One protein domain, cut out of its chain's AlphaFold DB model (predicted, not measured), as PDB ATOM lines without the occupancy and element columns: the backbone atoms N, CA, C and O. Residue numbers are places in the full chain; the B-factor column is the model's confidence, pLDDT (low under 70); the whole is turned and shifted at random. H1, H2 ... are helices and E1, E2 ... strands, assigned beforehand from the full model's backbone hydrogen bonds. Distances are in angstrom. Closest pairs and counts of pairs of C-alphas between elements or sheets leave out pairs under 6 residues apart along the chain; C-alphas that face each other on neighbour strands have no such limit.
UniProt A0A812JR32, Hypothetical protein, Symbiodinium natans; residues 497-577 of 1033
ATOM      1  N   CYS A 497     224.281 378.169 303.337       91.19
ATOM      2  CA  CYS A 497     223.244 377.161 303.160       91.19
ATOM      3  C   CYS A 497     222.593 377.204 301.768       91.19
ATOM      4  O   CYS A 497     222.307 376.149 301.212       91.19
ATOM      5  N   MET A 498     222.454 378.375 301.133       88.25
ATOM      6  CA  MET A 498     221.852 378.495 299.793       88.25
ATOM      7  C   MET A 498     222.679 377.847 298.667       88.25
ATOM      8  O   MET A 498     222.186 377.719 297.548       88.25
ATOM      9  N   LEU A 499     223.912 377.405 298.939       86.44
ATOM     10  CA  LEU A 499     224.698 376.585 298.009       86.44
ATOM     11  C   LEU A 499     224.212 375.123 297.948       86.44
ATOM     12  O   LEU A 499     224.568 374.398 297.021       86.44
ATOM     13  N   ALA A 500     223.406 374.675 298.915       90.19
ATOM     14  CA  ALA A 500     222.887 373.316 298.965       90.19
ATOM     15  C   ALA A 500     221.593 373.170 298.150       90.19
ATOM     16  O   ALA A 500     220.509 373.560 298.581       90.19
ATOM     17  N   ASN A 501     221.706 372.520 296.992       91.38
ATOM     18  CA  ASN A 501     220.582 372.162 296.124       91.38
ATOM     19  C   ASN A 501     219.841 370.874 296.546       91.38
ATOM     20  O   ASN A 501     218.870 370.490 295.898       91.38
ATOM     21  N   SER A 502     220.289 370.193 297.606       92.88
ATOM     22  CA  SER A 502     219.679 368.958 298.109       92.88
ATOM     23  C   SER A 502     219.710 368.884 299.633       92.88
ATOM     24  O   SER A 502     220.615 369.411 300.285       92.88
ATOM     25  N   ALA A 503     218.743 368.163 300.203       92.62
ATOM     26  CA  ALA A 503     218.634 367.935 301.638       92.62
ATOM     27  C   ALA A 503     219.888 367.273 302.238       92.62
ATOM     28  O   ALA A 503     220.333 367.677 303.309       92.62
ATOM     29  N   CYS A 504     220.508 366.311 301.545       88.94
ATOM     30  CA  CYS A 504     221.729 365.670 302.043       88.94
ATOM     31  C   CYS A 504     222.955 366.585 302.005       88.94
ATOM     32  O   CYS A 504     223.728 366.592 302.960       88.94
ATOM     33  N   PHE A 505     223.121 367.404 300.960       90.56
ATOM     34  CA  PHE A 505     224.194 368.401 300.958       90.56
ATOM     35  C   PHE A 505     223.943 369.481 302.023       90.56
ATOM     36  O   PHE A 505     224.878 369.922 302.680       90.56
ATOM     37  N   CYS A 506     222.679 369.842 302.269       93.56
ATOM     38  CA  CYS A 506     222.294 370.748 303.352       93.56
ATOM     39  C   CYS A 506     222.660 370.193 304.737       93.56
ATOM     40  O   CYS A 506     223.204 370.920 305.561       93.56
ATOM     41  N   ALA A 507     222.422 368.899 304.977       90.75
ATOM     42  CA  ALA A 507     222.750 368.234 306.238       90.75
ATOM     43  C   ALA A 507     224.262 368.158 306.521       90.75
ATOM     44  O   ALA A 507     224.675 368.122 307.678       90.75
ATOM     45  N   ALA A 508     225.096 368.154 305.477       87.75
ATOM     46  CA  ALA A 508     226.552 368.202 305.612       87.75
ATOM     47  C   ALA A 508     227.085 369.600 306.001       87.75
ATOM     48  O   ALA A 508     228.252 369.729 306.378       87.75
ATOM     49  N   LEU A 509     226.259 370.650 305.924       90.50
ATOM     50  CA  LEU A 509     226.634 372.018 306.278       90.50
ATOM     51  C   LEU A 509     226.196 372.345 307.714       90.50
ATOM     52  O   LEU A 509     225.011 372.496 308.012       90.50
ATOM     53  N   GLN A 510     227.166 372.508 308.617       88.25
ATOM     54  CA  GLN A 510     226.893 372.915 309.999       88.25
ATOM     55  C   GLN A 510     226.160 374.266 310.056       88.25
ATOM     56  O   GLN A 510     226.580 375.235 309.425       88.25
ATOM     57  N   GLY A 511     225.081 374.320 310.843       89.38
ATOM     58  CA  GLY A 511     224.215 375.496 310.973       89.38
ATOM     59  C   GLY A 511     223.116 375.605 309.909       89.38
ATOM     60  O   GLY A 511     222.355 376.567 309.944       89.38
ATOM     61  N   CYS A 512     222.993 374.645 308.990       92.69
ATOM     62  CA  CYS A 512     221.964 374.648 307.952       92.69
ATOM     63  C   CYS A 512     220.808 373.677 308.238       92.69
ATOM     64  O   CYS A 512     220.983 372.634 308.866       92.69
ATOM     65  N   GLY A 513     219.616 374.001 307.731       92.62
ATOM     66  CA  GLY A 513     218.426 373.156 307.811       92.62
ATOM     67  C   GLY A 513     217.604 373.187 306.525       92.62
ATOM     68  O   GLY A 513     217.448 374.232 305.894       92.62
ATOM     69  N   TRP A 514     217.056 372.033 306.143       93.75
ATOM     70  CA  TRP A 514     216.203 371.886 304.961       93.75
ATOM     71  C   TRP A 514     214.758 372.220 305.335       93.75
ATOM     72  O   TRP A 514     214.122 371.482 306.088       93.75
ATOM     73  N   ARG A 515     214.250 373.355 304.850       90.06
ATOM     74  CA  ARG A 515     212.950 373.914 305.242       90.06
ATOM     75  C   ARG A 515     212.031 374.079 304.043       90.06
ATOM     76  O   ARG A 515     212.481 374.382 302.939       90.06
ATOM     77  N   GLN A 516     210.732 373.908 304.277       90.44
ATOM     78  CA  GLN A 516     209.708 374.233 303.293       90.44
ATOM     79  C   GLN A 516     209.418 375.740 303.329       90.44
ATOM     80  O   GLN A 516     209.201 376.312 304.397       90.44
ATOM     81  N   GLN A 517     209.456 376.381 302.165       89.88
ATOM     82  CA  GLN A 517     209.146 377.794 301.980       89.88
ATOM     83  C   GLN A 517     207.631 378.015 301.854       89.88
ATOM     84  O   GLN A 517     206.849 377.075 301.702       89.88
ATOM     85  N   ALA A 518     207.202 379.280 301.892       89.38
ATOM     86  CA  ALA A 518     205.787 379.658 301.839       89.38
ATOM     87  C   ALA A 518     205.080 379.335 300.502       89.38
ATOM     88  O   ALA A 518     203.854 379.376 300.442       89.38
ATOM     89  N   ASP A 519     205.832 379.012 299.445       89.69
ATOM     90  CA  ASP A 519     205.326 378.539 298.149       89.69
ATOM     91  C   ASP A 519     205.208 377.001 298.060       89.69
ATOM     92  O   ASP A 519     204.743 376.472 297.052       89.69
ATOM     93  N   GLY A 520     205.615 376.277 299.108       89.19
ATOM     94  CA  GLY A 520     205.651 374.815 299.150       89.19
ATOM     95  C   GLY A 520     206.945 374.185 298.620       89.19
ATOM     96  O   GLY A 520     207.120 372.977 298.790       89.19
ATOM     97  N   SER A 521     207.867 374.963 298.039       90.38
ATOM     98  CA  SER A 521     209.213 374.491 297.679       90.38
ATOM     99  C   SER A 521     210.033 374.157 298.929       90.38
ATOM    100  O   SER A 521     209.708 374.604 300.028       90.38
ATOM    101  N   THR A 522     211.115 373.387 298.793       92.38
ATOM    102  CA  THR A 522     212.060 373.153 299.901       92.38
ATOM    103  C   THR A 522     213.451 373.639 299.536       92.38
ATOM    104  O   THR A 522     213.896 373.433 298.408       92.38
ATOM    105  N   ALA A 523     214.120 374.300 300.478       93.62
ATOM    106  CA  ALA A 523     215.459 374.842 300.303       93.62
ATOM    107  C   ALA A 523     216.267 374.740 301.601       93.62
ATOM    108  O   ALA A 523     215.721 374.598 302.698       93.62
ATOM    109  N   CYS A 524     217.584 374.841 301.468       94.19
ATOM    110  CA  CYS A 524     218.496 374.895 302.595       94.19
ATOM    111  C   CYS A 524     218.655 376.335 303.096       94.19
ATOM    112  O   CYS A 524     218.967 377.235 302.315       94.19
ATOM    113  N   MET A 525     218.449 376.556 304.392       92.81
ATOM    114  CA  MET A 525     218.508 377.874 305.035       92.81
ATOM    115  C   MET A 525     219.298 377.800 306.344       92.81
ATOM    116  O   MET A 525     219.271 376.770 307.020       92.81
ATOM    117  N   THR A 526     219.971 378.889 306.718       91.31
ATOM    118  CA  THR A 526     220.674 378.979 308.008       91.31
ATOM    119  C   THR A 526     219.689 378.916 309.178       91.31
ATOM    120  O   THR A 526     218.705 379.658 309.231       91.31
ATOM    121  N   ILE A 527     219.959 378.024 310.131       89.69
ATOM    122  CA  ILE A 527     219.250 377.927 311.407       89.69
ATOM    123  C   ILE A 527     219.833 378.993 312.341       89.69
ATOM    124  O   ILE A 527     221.027 378.994 312.628       89.69
ATOM    125  N   SER A 528     218.988 379.906 312.818       85.44
ATOM    126  CA  SER A 528     219.387 380.927 313.793       85.44
ATOM    127  C   SER A 528     219.552 380.325 315.190       85.44
ATOM    128  O   SER A 528     218.723 379.517 315.609       85.44
ATOM    129  N   ASP A 529     220.555 380.776 315.951       71.50
ATOM    130  CA  ASP A 529     220.756 380.362 317.347       71.50
ATOM    131  C   ASP A 529     219.491 380.604 318.195       71.50
ATOM    132  O   ASP A 529     219.106 381.743 318.470       71.50
ATOM    133  N   GLY A 530     218.843 379.512 318.614       74.50
ATOM    134  CA  GLY A 530     217.594 379.516 319.387       74.50
ATOM    135  C   GLY A 530     216.338 379.093 318.613       74.50
ATOM    136  O   GLY A 530     215.298 378.881 319.234       74.50
ATOM    137  N   ASP A 531     216.413 378.921 317.292       74.56
ATOM    138  CA  ASP A 531     215.313 378.386 316.486       74.56
ATOM    139  C   ASP A 531     215.344 376.848 316.492       74.56
ATOM    140  O   ASP A 531     216.180 376.225 315.839       74.56
ATOM    141  N   THR A 532     214.428 376.215 317.233       64.81
ATOM    142  CA  THR A 532     214.398 374.756 317.469       64.81
ATOM    143  C   THR A 532     213.902 373.934 316.271       64.81
ATOM    144  O   THR A 532     213.393 372.825 316.450       64.81
ATOM    145  N   GLY A 533     214.000 374.465 315.051       61.09
ATOM    146  CA  GLY A 533     213.825 373.678 313.837       61.09
ATOM    147  C   GLY A 533     214.880 372.574 313.797       61.09
ATOM    148  O   GLY A 533     216.069 372.855 313.920       61.09
ATOM    149  N   THR A 534     214.441 371.323 313.661       60.94
ATOM    150  CA  THR A 534     215.335 370.159 313.663       60.94
ATOM    151  C   THR A 534     216.405 370.265 312.568       60.94
ATOM    152  O   THR A 534     216.163 370.925 311.546       60.94
ATOM    153  N   PRO A 535     217.540 369.548 312.700       79.75
ATOM    154  CA  PRO A 535     218.351 369.206 311.534       79.75
ATOM    155  C   PRO A 535     217.488 368.539 310.449       79.75
ATOM    156  O   PRO A 535     216.320 368.188 310.669       79.75
ATOM    157  N   VAL A 536     218.054 368.411 309.247       90.06
ATOM    158  CA  VAL A 536     217.359 367.887 308.063       90.06
ATOM    159  C   VAL A 536     216.601 366.603 308.417       90.06
ATOM    160  O   VAL A 536     217.158 365.679 309.001       90.06
ATOM    161  N   SER A 537     215.310 366.528 308.085       86.00
ATOM    162  CA  SER A 537     214.508 365.342 308.408       86.00
ATOM    163  C   SER A 537     215.097 364.085 307.763       86.00
ATOM    164  O   SER A 537     215.489 364.116 306.597       86.00
ATOM    165  N   CYS A 538     215.072 362.952 308.468       83.00
ATOM    166  CA  CYS A 538     215.485 361.653 307.923       83.00
ATOM    167  C   CYS A 538     214.644 361.183 306.722       83.00
ATOM    168  O   CYS A 538     215.079 360.315 305.970       83.00
ATOM    169  N   GLY A 539     213.454 361.764 306.519       83.06
ATOM    170  CA  GLY A 539     212.657 361.579 305.299       83.06
ATOM    171  C   GLY A 539     213.080 362.474 304.124       83.06
ATOM    172  O   GLY A 539     212.645 362.239 303.004       83.06
ATOM    173  N   ALA A 540     213.912 363.492 304.367       86.62
ATOM    174  CA  ALA A 540     214.488 364.373 303.348       86.62
ATOM    175  C   ALA A 540     215.953 364.011 303.037       86.62
ATOM    176  O   ALA A 540     216.354 364.039 301.877       86.62
ATOM    177  N   CYS A 541     216.742 363.624 304.046       88.25
ATOM    178  CA  CYS A 541     218.015 362.934 303.850       88.25
ATOM    179  C   CYS A 541     218.164 361.751 304.812       88.25
ATOM    180  O   CYS A 541     218.343 361.934 306.015       88.25
ATOM    181  N   SER A 542     218.162 360.542 304.260       82.12
ATOM    182  CA  SER A 542     218.394 359.285 304.974       82.12
ATOM    183  C   SER A 542     219.853 359.084 305.406       82.12
ATOM    184  O   SER A 542     220.101 358.469 306.438       82.12
ATOM    185  N   ASN A 543     220.813 359.634 304.657       75.94
ATOM    186  CA  ASN A 543     222.256 359.396 304.818       75.94
ATOM    187  C   ASN A 543     222.925 360.209 305.952       75.94
ATOM    188  O   ASN A 543     224.139 360.416 305.930       75.94
ATOM    189  N   GLN A 544     222.163 360.713 306.923       81.31
ATOM    190  CA  GLN A 544     222.717 361.457 308.060       81.31
ATOM    191  C   GLN A 544     223.118 360.507 309.198       81.31
ATOM    192  O   GLN A 544     222.399 359.541 309.449       81.31
ATOM    193  N   PRO A 545     224.193 360.800 309.955       73.88
ATOM    194  CA  PRO A 545     224.658 359.933 311.043       73.88
ATOM    195  C   PRO A 545     223.680 359.836 312.228       73.88
ATOM    196  O   PRO A 545     223.795 358.919 313.036       73.88
ATOM    197  N   GLU A 546     222.726 360.763 312.340       77.50
ATOM    198  CA  GLU A 546     221.667 360.758 313.362       77.50
ATOM    199  C   GLU A 546     220.414 359.972 312.932       77.50
ATOM    200  O   GLU A 546     219.526 359.723 313.749       77.50
ATOM    201  N   CYS A 547     220.317 359.577 311.659       78.88
ATOM    202  CA  CYS A 547     219.150 358.878 311.137       78.88
ATOM    203  C   CYS A 547     219.254 357.359 311.331       78.88
ATOM    204  O   CYS A 547     220.331 356.789 311.154       78.88
ATOM    205  N   PRO A 548     218.138 356.664 311.633       73.19
ATOM    206  CA  PRO A 548     218.106 355.208 311.590       73.19
ATOM    207  C   PRO A 548     218.524 354.724 310.193       73.19
ATOM    208  O   PRO A 548     217.962 355.222 309.209       73.19
ATOM    209  N   PRO A 549     219.475 353.778 310.070       69.25
ATOM    210  CA  PRO A 549     219.943 353.317 308.770       69.25
ATOM    211  C   PRO A 549     218.774 352.709 307.997       69.25
ATOM    212  O   PRO A 549     218.133 351.755 308.444       69.25
ATOM    213  N   GLN A 550     218.476 353.279 306.830       80.94
ATOM    214  CA  GLN A 550     217.397 352.800 305.974       80.94
ATOM    215  C   GLN A 550     217.854 351.537 305.246       80.94
ATOM    216  O   GLN A 550     218.262 351.588 304.089       80.94
ATOM    217  N   CYS A 551     217.777 350.398 305.935       86.69
ATOM    218  CA  CYS A 551     218.126 349.084 305.398       86.69
ATOM    219  C   CYS A 551     217.443 348.825 304.046       86.69
ATOM    220  O   CYS A 551     218.100 348.410 303.102       86.69
ATOM    221  N   SER A 552     216.178 349.231 303.897       85.25
ATOM    222  CA  SER A 552     215.405 349.135 302.650       85.25
ATOM    223  C   SER A 552     215.979 349.901 301.445       85.25
ATOM    224  O   SER A 552     215.450 349.765 300.349       85.25
ATOM    225  N   SER A 553     217.025 350.718 301.615       85.75
ATOM    226  CA  SER A 553     217.762 351.326 300.495       85.75
ATOM    227  C   SER A 553     218.803 350.386 299.868       85.75
ATOM    228  O   SER A 553     219.235 350.613 298.741       85.75
ATOM    229  N   ALA A 554     219.200 349.318 300.566       89.31
ATOM    230  CA  ALA A 554     220.159 348.339 300.076       89.31
ATOM    231  C   ALA A 554     219.460 347.208 299.302       89.31
ATOM    232  O   ALA A 554     218.991 346.234 299.884       89.31
ATOM    233  N   THR A 555     219.469 347.304 297.971       91.56
ATOM    234  CA  THR A 555     218.973 346.269 297.038       91.56
ATOM    235  C   THR A 555     219.888 345.044 296.915       91.56
ATOM    236  O   THR A 555     219.566 344.111 296.187       91.56
ATOM    237  N   PHE A 556     221.033 345.028 297.605       92.94
ATOM    238  CA  PHE A 556     222.006 343.936 297.575       92.94
ATOM    239  C   PHE A 556     222.504 343.600 298.982       92.94
ATOM    240  O   PHE A 556     222.810 344.495 299.774       92.94
ATOM    241  N   ALA A 557     222.693 342.309 299.263       92.12
ATOM    242  CA  ALA A 557     223.138 341.806 300.561       92.12
ATOM    243  C   ALA A 557     224.470 342.400 301.052       92.12
ATOM    244  O   ALA A 557     224.631 342.628 302.247       92.12
ATOM    245  N   CYS A 558     225.423 342.692 300.157       92.19
ATOM    246  CA  CYS A 558     226.673 343.342 300.565       92.19
ATOM    247  C   CYS A 558     226.523 344.835 300.851       92.19
ATOM    248  O   CYS A 558     227.167 345.333 301.769       92.19
ATOM    249  N   THR A 559     225.631 345.543 300.154       91.81
ATOM    250  CA  THR A 559     225.250 346.906 300.549       91.81
ATOM    251  C   THR A 559     224.547 346.873 301.909       91.81
ATOM    252  O   THR A 559     224.854 347.686 302.771       91.81
ATOM    253  N   CYS A 560     223.686 345.875 302.143       91.88
ATOM    254  CA  CYS A 560     222.997 345.659 303.415       91.88
ATOM    255  C   CYS A 560     223.973 345.416 304.578       91.88
ATOM    256  O   CYS A 560     223.791 345.969 305.659       91.88
ATOM    257  N   ALA A 561     225.033 344.634 304.346       89.94
ATOM    258  CA  ALA A 561     226.071 344.355 305.337       89.94
ATOM    259  C   ALA A 561     227.070 345.508 305.545       89.94
ATOM    260  O   ALA A 561     227.711 345.577 306.590       89.94
ATOM    261  N   ALA A 562     227.197 346.419 304.574       88.12
ATOM    262  CA  ALA A 562     227.988 347.641 304.707       88.12
ATOM    263  C   ALA A 562     227.246 348.765 305.464       88.12
ATOM    264  O   ALA A 562     227.886 349.708 305.933       88.12
ATOM    265  N   LEU A 563     225.916 348.681 305.604       88.88
ATOM    266  CA  LEU A 563     225.146 349.589 306.457       88.88
ATOM    267  C   LEU A 563     225.428 349.298 307.935       88.88
ATOM    268  O   LEU A 563     225.411 348.155 308.391       88.88
ATOM    269  N   SER A 564     225.680 350.350 308.711       64.81
ATOM    270  CA  SER A 564     226.196 350.228 310.070       64.81
ATOM    271  C   SER A 564     225.201 349.586 311.054       64.81
ATOM    272  O   SER A 564     224.194 350.170 311.453       64.81
ATOM    273  N   ILE A 565     225.583 348.393 311.523       67.00
ATOM    274  CA  ILE A 565     225.161 347.673 312.745       67.00
ATOM    275  C   ILE A 565     223.684 347.262 312.919       67.00
ATOM    276  O   ILE A 565     223.408 346.489 313.834       67.00
ATOM    277  N   SER A 566     222.747 347.704 312.074       83.06
ATOM    278  CA  SER A 566     221.300 347.532 312.334       83.06
ATOM    279  C   SER A 566     220.480 346.945 311.177       83.06
ATOM    280  O   SER A 566     219.272 347.169 311.129       83.06
ATOM    281  N   CYS A 567     221.082 346.184 310.256       89.12
ATOM    282  CA  CYS A 567     220.374 345.566 309.125       89.12
ATOM    283  C   CYS A 567     220.521 344.033 309.079       89.12
ATOM    284  O   CYS A 567     221.546 343.483 309.474       89.12
ATOM    285  N   LEU A 568     219.493 343.340 308.585       91.19
ATOM    286  CA  LEU A 568     219.483 341.907 308.279       91.19
ATOM    287  C   LEU A 568     219.048 341.685 306.825       91.19
ATOM    288  O   LEU A 568     218.353 342.522 306.254       91.19
ATOM    289  N   TRP A 569     219.435 340.552 306.241       92.62
ATOM    290  CA  TRP A 569     219.057 340.158 304.881       92.62
ATOM    291  C   TRP A 569     218.159 338.922 304.947       92.62
ATOM    292  O   TRP A 569     218.601 337.862 305.387       92.62
ATOM    293  N   GLU A 570     216.902 339.064 304.536       91.62
ATOM    294  CA  GLU A 570     215.873 338.023 304.621       91.62
ATOM    295  C   GLU A 570     214.960 338.114 303.398       91.62
ATOM    296  O   GLU A 570     214.454 339.191 303.086       91.62
ATOM    297  N   ASN A 571     214.714 336.980 302.732       91.38
ATOM    298  CA  ASN A 571     213.869 336.886 301.533       91.38
ATOM    299  C   ASN A 571     214.269 337.891 300.435       91.38
ATOM    300  O   ASN A 571     213.414 338.528 299.833       91.38
ATOM    301  N   GLU A 572     215.580 338.038 300.217       91.62
ATOM    302  CA  GLU A 572     216.190 338.952 299.233       91.62
ATOM    303  C   GLU A 572     215.956 340.457 299.500       91.62
ATOM    304  O   GLU A 572     216.287 341.300 298.670       91.62
ATOM    305  N   GLU A 573     215.479 340.810 300.698       92.75
ATOM    306  CA  GLU A 573     215.294 342.189 301.154       92.75
ATOM    307  C   GLU A 573     216.225 342.533 302.329       92.75
ATOM    308  O   GLU A 573     216.439 341.732 303.246       92.75
ATOM    309  N   CYS A 574     216.718 343.774 302.358       92.38
ATOM    310  CA  CYS A 574     217.446 344.322 303.500       92.38
ATOM    311  C   CYS A 574     216.489 345.011 304.490       92.38
ATOM    312  O   CYS A 574     215.897 346.052 304.195       92.38
ATOM    313  N   LYS A 575     216.347 344.447 305.692       91.94
ATOM    314  CA  LYS A 575     215.373 344.862 306.721       91.94
ATOM    315  C   LYS A 575     216.087 345.353 307.983       91.94
ATOM    316  O   LYS A 575     217.209 344.923 308.240       91.94
ATOM    317  N   PRO A 576     215.477 346.228 308.802       88.88
ATOM    318  CA  PRO A 576     216.061 346.613 310.085       88.88
ATOM    319  C   PRO A 576     216.144 345.415 311.040       88.88
ATOM    320  O   PRO A 576     215.152 344.730 311.291       88.88
ATOM    321  N   ALA A 577     217.327 345.181 311.602       86.75
ATOM    322  CA  ALA A 577     217.539 344.176 312.632       86.75
ATOM    323  C   ALA A 577     216.893 344.634 313.951       86.75
ATOM    324  O   ALA A 577     217.193 345.710 314.466       86.75
TER     325      ALA A 577
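AT A GLANCE: This is residues 497 to 577 of the 1033 residues of the protein "Hypothetical protein" of Symbiodinium natans (UniProt A0A812JR32). With little regular structure, two small lobes, H1 over hairpin E1 E2 and H2 over hairpin E3 E4, are joined by the long link 527 to 556. The printed part has 81 residues, 29 in named elements, class mixed, both sheets antiparallel. It is loose, radius of gyration of the C-alphas 15.4 A, spanning 44 by 25 by 19 A.

IN THESE COORDINATES: Find H1, residues 503 to 507, from C-alpha 503 at (218.634, 367.935, 301.638), then E1, 512 to 516, E2, 522 to 526, 13.2 A long, H2, 557 to 562, E3, 567 to 570, and E4, residues 573 to 576, with C-alpha 576 at (216.061, 346.613, 310.085).

HOW THE PARTS SIT: N 513 and O 525 of hairpin E1 E2, 2.9 A, and N 568 and O 575 of E3 E4, 2.8 A, are within hydrogen-bond range. So is every O i to N i+4 pair in both helices. The closest C-alphas of H2 and E4, 560 and 574, are 5.7 A apart.

THE WHOLE: The printed part has no cut; pLDDT is under 70 at 532 to 534, 549, 564 to 565.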